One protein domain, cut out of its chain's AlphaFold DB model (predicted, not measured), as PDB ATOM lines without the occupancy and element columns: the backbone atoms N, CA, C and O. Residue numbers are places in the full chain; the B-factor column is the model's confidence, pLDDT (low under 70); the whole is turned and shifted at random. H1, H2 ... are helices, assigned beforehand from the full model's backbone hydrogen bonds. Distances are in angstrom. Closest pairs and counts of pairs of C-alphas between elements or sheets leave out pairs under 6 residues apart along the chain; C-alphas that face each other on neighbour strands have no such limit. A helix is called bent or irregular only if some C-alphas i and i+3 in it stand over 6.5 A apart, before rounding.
ATOM      1  N   LYS A   2     164.940 136.898 118.938       60.16
ATOM      2  CA  LYS A   2     165.368 136.297 120.229       60.16
ATOM      3  C   LYS A   2     164.360 135.346 120.908       60.16
ATOM      4  O   LYS A   2     164.781 134.365 121.499       60.16
ATOM      5  N   ALA A   3     163.053 135.606 120.806       60.91
ATOM      6  CA  ALA A   3     162.026 134.796 121.477       60.91
ATOM      7  C   ALA A   3     161.844 133.378 120.888       60.91
ATOM      8  O   ALA A   3     161.472 132.460 121.609       60.91
ATOM      9  N   CYS A   4     162.118 133.190 119.591       55.62
ATOM     10  CA  CYS A   4     161.994 131.882 118.934       55.62
ATOM     11  C   CYS A   4     163.186 130.980 119.288       55.62
ATOM     12  O   CYS A   4     163.000 129.826 119.650       55.62
ATOM     13  N   GLN A   5     164.393 131.559 119.320       62.03
ATOM     14  CA  GLN A   5     165.615 130.866 119.741       62.03
ATOM     15  C   GLN A   5     165.546 130.416 121.210       62.03
ATOM     16  O   GLN A   5     165.945 129.304 121.531       62.03
ATOM     17  N   SER A   6     164.967 131.226 122.105       70.06
ATOM     18  CA  SER A   6     164.780 130.821 123.508       70.06
ATOM     19  C   SER A   6     163.771 129.684 123.700       70.06
ATOM     20  O   SER A   6     163.861 128.963 124.691       70.06
ATOM     21  N   MET A   7     162.811 129.535 122.781       75.88
ATOM     22  CA  MET A   7     161.779 128.496 122.839       75.88
ATOM     23  C   MET A   7     162.322 127.151 122.334       75.88
ATOM     24  O   MET A   7     162.174 126.149 123.026       75.88
ATOM     25  N   GLU A   8     163.058 127.153 121.215       82.00
ATOM     26  CA  GLU A   8     163.743 125.963 120.677       82.00
ATOM     27  C   GLU A   8     164.732 125.365 121.689       82.00
ATOM     28  O   GLU A   8     164.709 124.167 121.965       82.00
ATOM     29  N   GLU A   9     165.540 126.199 122.350       84.50
ATOM     30  CA  GLU A   9     166.458 125.704 123.381       84.50
ATOM     31  C   GLU A   9     165.738 125.122 124.610       84.50
ATOM     32  O   GLU A   9     166.284 124.271 125.320       84.50
ATOM     33  N   GLN A  10     164.540 125.617 124.934       89.06
ATOM     34  CA  GLN A  10     163.748 125.093 126.045       89.06
ATOM     35  C   GLN A  10     163.140 123.730 125.694       89.06
ATOM     36  O   GLN A  10     163.155 122.829 126.536       89.06
ATOM     37  N   GLU A  11     162.673 123.565 124.457       92.12
ATOM     38  CA  GLU A  11     162.188 122.290 123.922       92.12
ATOM     39  C   GLU A  11     163.305 121.241 123.877       92.12
ATOM     40  O   GLU A  11     163.122 120.132 124.381       92.12
ATOM     41  N   ASP A  12     164.494 121.607 123.392       93.62
ATOM     42  CA  ASP A  12     165.667 120.724 123.383       93.62
ATOM     43  C   ASP A  12     166.045 120.242 124.781       93.62
ATOM     44  O   ASP A  12     166.333 119.063 124.988       93.62
ATOM     45  N   ARG A  13     166.036 121.151 125.764       94.75
ATOM     46  CA  ARG A  13     166.319 120.810 127.163       94.75
ATOM     47  C   ARG A  13     165.281 119.845 127.728       94.75
ATOM     48  O   ARG A  13     165.653 118.928 128.461       94.75
ATOM     49  N   ALA A  14     164.004 120.038 127.404       96.12
ATOM     50  CA  ALA A  14     162.931 119.155 127.849       96.12
ATOM     51  C   ALA A  14     163.053 117.756 127.222       96.12
ATOM     52  O   ALA A  14     162.971 116.752 127.932       96.12
ATOM     53  N   GLU A  15     163.320 117.691 125.919       96.06
ATOM     54  CA  GLU A  15     163.503 116.436 125.194       96.06
ATOM     55  C   GLU A  15     164.743 115.674 125.679       96.06
ATOM     56  O   GLU A  15     164.657 114.491 126.021       96.06
ATOM     57  N   TYR A  16     165.880 116.364 125.809       95.94
ATOM     58  CA  TYR A  16     167.106 115.787 126.356       95.94
ATOM     59  C   TYR A  16     166.886 115.220 127.758       95.94
ATOM     60  O   TYR A  16     167.370 114.130 128.069       95.94
ATOM     61  N   LYS A  17     166.144 115.940 128.610       96.62
ATOM     62  CA  LYS A  17     165.814 115.481 129.959       96.62
ATOM     63  C   LYS A  17     164.988 114.193 129.919       96.62
ATOM     64  O   LYS A  17     165.362 113.238 130.592       96.62
ATOM     65  N   ALA A  18     163.941 114.128 129.097       96.69
ATOM     66  CA  ALA A  18     163.099 112.936 128.965       96.69
ATOM     67  C   ALA A  18     163.879 111.711 128.442       96.69
ATOM     68  O   ALA A  18     163.745 110.597 128.962       96.69
ATOM     69  N   LEU A  19     164.747 111.918 127.445       95.88
ATOM     70  CA  LEU A  19     165.641 110.876 126.936       95.88
ATOM     71  C   LEU A  19     166.650 110.434 127.998       95.88
ATOM     72  O   LEU A  19     166.872 109.238 128.163       95.88
ATOM     73  N   SER A  20     167.216 111.374 128.756       95.12
ATOM     74  CA  SER A  20     168.171 111.082 129.830       95.12
ATOM     75  C   SER A  20     167.532 110.313 130.985       95.12
ATOM     76  O   SER A  20     168.149 109.393 131.514       95.12
ATOM     77  N   GLU A  21     166.290 110.633 131.352       96.25
ATOM     78  CA  GLU A  21     165.517 109.885 132.354       96.25
ATOM     79  C   GLU A  21     165.230 108.452 131.889       96.25
ATOM     80  O   GLU A  21     165.308 107.515 132.681       96.25
ATOM     81  N   THR A  22     164.964 108.266 130.593       95.69
ATOM     82  CA  THR A  22     164.678 106.947 130.011       95.69
ATOM     83  C   THR A  22     165.941 106.101 129.847       95.69
ATOM     84  O   THR A  22     165.996 104.959 130.297       95.69
ATOM     85  N   LEU A  23     166.969 106.647 129.196       94.06
ATOM     86  CA  LEU A  23     168.201 105.934 128.855       94.06
ATOM     87  C   LEU A  23     169.161 105.829 130.050       94.06
ATOM     88  O   LEU A  23     169.976 104.900 130.116       94.06
ATOM     89  N   GLY A  24     169.088 106.763 131.002       93.06
ATOM     90  CA  GLY A  24     169.985 106.839 132.150       93.06
ATOM     91  C   GLY A  24     171.450 106.845 131.712       93.06
ATOM     92  O   GLY A  24     171.863 107.606 130.838       93.06
ATOM     93  N   LYS A  25     172.246 105.918 132.261       90.81
ATOM     94  CA  LYS A  25     173.668 105.748 131.900       90.81
ATOM     95  C   LYS A  25     173.899 105.418 130.414       90.81
ATOM     96  O   LYS A  25     175.019 105.570 129.937       90.81
ATOM     97  N   ARG A  26     172.870 104.972 129.679       89.75
ATOM     98  CA  ARG A  26     172.959 104.641 128.245       89.75
ATOM     99  C   ARG A  26     172.870 105.860 127.330       89.75
ATOM    100  O   ARG A  26     173.155 105.704 126.146       89.75
ATOM    101  N   MET A  27     172.495 107.035 127.850       90.38
ATOM    102  CA  MET A  27     172.378 108.262 127.054       90.38
ATOM    103  C   MET A  27     173.698 108.577 126.348       90.38
ATOM    104  O   MET A  27     173.693 108.821 125.151       90.38
ATOM    105  N   GLN A  28     174.823 108.504 127.073       88.81
ATOM    106  CA  GLN A  28     176.205 108.703 126.589       88.81
ATOM    107  C   GLN A  28     176.474 109.989 125.775       88.81
ATOM    108  O   GLN A  28     177.604 110.208 125.356       88.81
ATOM    109  N   VAL A  29     175.485 110.868 125.607       91.88
ATOM    110  CA  VAL A  29     175.600 112.150 124.910       91.88
ATOM    111  C   VAL A  29     175.295 113.299 125.870       91.88
ATOM    112  O   VAL A  29     174.406 113.214 126.726       91.88
ATOM    113  N   SER A  30     176.049 114.388 125.744       94.81
ATOM    114  CA  SER A  30     175.797 115.627 126.484       94.81
ATOM    115  C   SER A  30     174.615 116.395 125.880       94.81
ATOM    116  O   SER A  30     174.246 116.156 124.731       94.81
ATOM    117  N   LEU A  31     174.042 117.359 126.610       94.62
ATOM    118  CA  LEU A  31     173.016 118.254 126.054       94.62
ATOM    119  C   LEU A  31     173.534 118.996 124.811       94.62
ATOM    120  O   LEU A  31     172.834 119.082 123.807       94.62
ATOM    121  N   SER A  32     174.775 119.490 124.848       93.62
ATOM    122  CA  SER A  32     175.369 120.185 123.702       93.62
ATOM    123  C   SER A  32     175.544 119.279 122.486       93.62
ATOM    124  O   SER A  32     175.358 119.730 121.359       93.62
ATOM    125  N   ASP A  33     175.895 118.008 122.688       95.00
ATOM    126  CA  ASP A  33     176.037 117.068 121.574       95.00
ATOM    127  C   ASP A  33     174.677 116.612 121.058       95.00
ATOM    128  O   ASP A  33     174.496 116.527 119.850       95.00
ATOM    129  N   PHE A  34     173.691 116.436 121.941       94.81
ATOM    130  CA  PHE A  34     172.305 116.198 121.552       94.81
ATOM    131  C   PHE A  34     171.789 117.286 120.602       94.81
ATOM    132  O   PHE A  34     171.256 116.959 119.545       94.81
ATOM    133  N   GLN A  35     172.013 118.567 120.917       93.62
ATOM    134  CA  GLN A  35     171.618 119.673 120.036       93.62
ATOM    135  C   GLN A  35     172.327 119.597 118.678       93.62
ATOM    136  O   GLN A  35     171.687 119.703 117.631       93.62
ATOM    137  N   LYS A  36     173.642 119.336 118.659       94.56
ATOM    138  CA  LYS A  36     174.382 119.161 117.397       94.56
ATOM    139  C   LYS A  36     173.821 118.002 116.572       94.56
ATOM    140  O   LYS A  36     173.645 118.166 115.369       94.56
ATOM    141  N   ILE A  37     173.541 116.866 117.209       94.12
ATOM    142  CA  ILE A  37     173.001 115.663 116.569       94.12
ATOM    143  C   ILE A  37     171.604 115.944 116.010       94.12
ATOM    144  O   ILE A  37     171.349 115.667 114.843       94.12
ATOM    145  N   LYS A  38     170.722 116.570 116.795       93.38
ATOM    146  CA  LYS A  38     169.346 116.889 116.394       93.38
ATOM    147  C   LYS A  38     169.287 117.739 115.123       93.38
ATOM    148  O   LYS A  38     168.518 117.421 114.218       93.38
ATOM    149  N   TYR A  39     170.128 118.769 115.019       93.44
ATOM    150  CA  TYR A  39     170.084 119.707 113.890       93.44
ATOM    151  C   TYR A  39     171.024 119.362 112.728       93.44
ATOM    152  O   TYR A  39     170.784 119.823 111.614       93.44
ATOM    153  N   ASN A  40     172.062 118.546 112.945       94.81
ATOM    154  CA  ASN A  40     173.075 118.262 111.916       94.81
ATOM    155  C   ASN A  40     173.236 116.771 111.580       94.81
ATOM    156  O   ASN A  40     173.854 116.446 110.569       94.81
ATOM    157  N   ASN A  41     172.684 115.856 112.383       93.38
ATOM    158  CA  ASN A  41     172.790 114.412 112.174       93.38
ATOM    159  C   ASN A  41     171.454 113.695 112.426       93.38
ATOM    160  O   ASN A  41     171.260 112.981 113.412       93.38
ATOM    161  N   SER A  42     170.527 113.844 111.475       91.56
ATOM    162  CA  SER A  42     169.182 113.258 111.572       91.56
ATOM    163  C   SER A  42     169.168 111.735 111.754       91.56
ATOM    164  O   SER A  42     168.205 111.204 112.303       91.56
ATOM    165  N   LYS A  43     170.213 111.022 111.309       92.50
ATOM    166  CA  LYS A  43     170.329 109.569 111.480       92.50
ATOM    167  C   LYS A  43     170.608 109.212 112.938       92.50
ATOM    168  O   LYS A  43     169.839 108.464 113.530       92.50
ATOM    169  N   GLU A  44     171.656 109.781 113.520       92.06
ATOM    170  CA  GLU A  44     172.038 109.522 114.915       92.06
ATOM    171  C   GLU A  44     170.967 110.018 115.901       92.06
ATOM    172  O   GLU A  44     170.677 109.351 116.893       92.06
ATOM    173  N   TYR A  45     170.292 111.127 115.581       93.94
ATOM    174  CA  TYR A  45     169.137 111.597 116.347       93.94
ATOM    175  C   TYR A  45     168.000 110.561 116.372       93.94
ATOM    176  O   TYR A  45     167.483 110.223 117.439       93.94
ATOM    177  N   LYS A  46     167.637 110.012 115.203       92.81
ATOM    178  CA  LYS A  46     166.608 108.965 115.091       92.81
ATOM    179  C   LYS A  46     167.009 107.692 115.825       92.81
ATOM    180  O   LYS A  46     166.168 107.096 116.488       92.81
ATOM    181  N   GLU A  47     168.274 107.292 115.732       91.94
ATOM    182  CA  GLU A  47     168.794 106.139 116.468       91.94
ATOM    183  C   GLU A  47     168.677 106.358 117.983       91.94
ATOM    184  O   GLU A  47     168.197 105.476 118.689       91.94
ATOM    185  N   LEU A  48     169.027 107.542 118.497       93.31
ATOM    186  CA  LEU A  48     168.889 107.865 119.920       93.31
ATOM    187  C   LEU A  48     167.429 107.797 120.397       93.31
ATOM    188  O   LEU A  48     167.148 107.189 121.434       93.31
ATOM    189  N   ALA A  49     166.508 108.377 119.626       93.62
ATOM    190  CA  ALA A  49     165.079 108.330 119.918       93.62
ATOM    191  C   ALA A  49     164.534 106.890 119.875       93.62
ATOM    192  O   ALA A  49     163.821 106.471 120.790       93.62
ATOM    193  N   GLU A  50     164.922 106.093 118.872       94.31
ATOM    194  CA  GLU A  50     164.533 104.681 118.790       94.31
ATOM    195  C   GLU A  50     165.037 103.871 119.983       94.31
ATOM    196  O   GLU A  50     164.306 103.024 120.496       94.31
ATOM    197  N   ARG A  51     166.270 104.102 120.447       94.88
ATOM    198  CA  ARG A  51     166.810 103.390 121.616       94.88
ATOM    199  C   ARG A  51     165.927 103.613 122.842       94.88
ATOM    200  O   ARG A  51     165.599 102.651 123.535       94.88
ATOM    201  N   ALA A  52     165.503 104.853 123.085       96.00
ATOM    202  CA  ALA A  52     164.591 105.168 124.182       96.00
ATOM    203  C   ALA A  52     163.226 104.479 124.008       96.00
ATOM    204  O   ALA A  52     162.700 103.911 124.966       96.00
ATOM    205  N   GLU A  53     162.693 104.456 122.783       96.56
ATOM    206  CA  GLU A  53     161.432 103.783 122.455       96.56
ATOM    207  C   GLU A  53     161.491 102.275 122.763       96.56
ATOM    208  O   GLU A  53     160.618 101.728 123.442       96.56
ATOM    209  N   TRP A  54     162.552 101.596 122.317       97.81
ATOM    210  CA  TRP A  54     162.739 100.164 122.549       97.81
ATOM    211  C   TRP A  54     163.021  99.823 124.008       97.81
ATOM    212  O   TRP A  54     162.548  98.792 124.483       97.81
ATOM    213  N   LEU A  55     163.717 100.692 124.741       97.38
ATOM    214  CA  LEU A  55     163.995 100.481 126.160       97.38
ATOM    215  C   LEU A  55     162.708 100.473 127.002       97.38
ATOM    216  O   LEU A  55     162.615  99.738 127.988       97.38
ATOM    217  N   GLN A  56     161.701 101.241 126.581       97.12
ATOM    218  CA  GLN A  56     160.370 101.278 127.193       97.12
ATOM    219  C   GLN A  56     159.414 100.199 126.656       97.12
ATOM    220  O   GLN A  56     158.284 100.082 127.145       97.12
ATOM    221  N   ALA A  57     159.833  99.409 125.662       98.06
ATOM    222  CA  ALA A  57     158.984  98.403 125.047       98.06
ATOM    223  C   ALA A  57     158.523  97.350 126.066       98.06
ATOM    224  O   ALA A  57     159.218  96.982 127.018       98.06
TER     225      ALA A  57
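AT A GLANCE: This is residues 2 to 57 of the 157 residues of an uncharacterized protein of Lactobacillus iners DSM 13335 (UniProt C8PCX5). One long helix, H1, makes the long axis, and two shorter helices form a V over its later part: H2 leads away from the stretch near Tyr 16, and H3 comes back to the stretch near Leu 23. Residues 2 to 8 of H1 stick out as a free arm. The printed part has 56 residues with three named helices, in the order H1, H2, H3, and no named strand; the class is all helix. It is compact, with a radius of gyration of the C-alphas of 11.5 A, yet elongated, spanning 38 by 21 by 17 A.

IN THESE COORDINATES: H1 covers residues 2 to 26, from C-alpha 2 at (165.368, 136.297, 120.229), and is 33.5 A long. It has a kink of 59 degrees near residue 20 and is irregular: C-alphas 22 and 25 are 9.3 A apart. H2 covers residues 31 to 40, 14.1 A, from C-alpha 31 at (173.016, 118.254, 126.054). H3 covers residues 42 to 55, 20.1 A, to C-alpha 55 at (163.995, 100.481, 126.160).

HOW THE PARTS SIT: H1 touches H2 with its residues 12 to 16 alone; the closest C-alphas, of Tyr 16 and Leu 31, are 6.4 A apart. They run opposite ways at a steep tilt of 69 degrees, only just short of about perpendicular. H2 touches H3, whose residues 44 to 45 alone take part; the closest C-alphas, of Lys 38 and Tyr 45, are 5.3 A apart. These two run opposite ways at a steep tilt of 56 degrees. Residues 19 to 23 of H1 touch residues 49 to 55 of H3, closest at the C-alphas of Leu 23 and Ala 52, 6.0 A apart. H1 and H3 run the same way at a steep tilt of 46 degrees; the helix packing is mostly crossed, with no pair at a shallow tilt. In H2 and H3 every O i to N i+4 pair is within hydrogen-bond range; in H1, 19 of 21 are.

THE WHOLE: The two C-alphas farthest apart are those of Lys 2 and Ala 57, at 38.7 A. The printed part has no cut, and the links H1 to H2 and H2 to H3 are tight. The mean pLDDT of the printed part is 90.5; residues 2 to 5 are under 70.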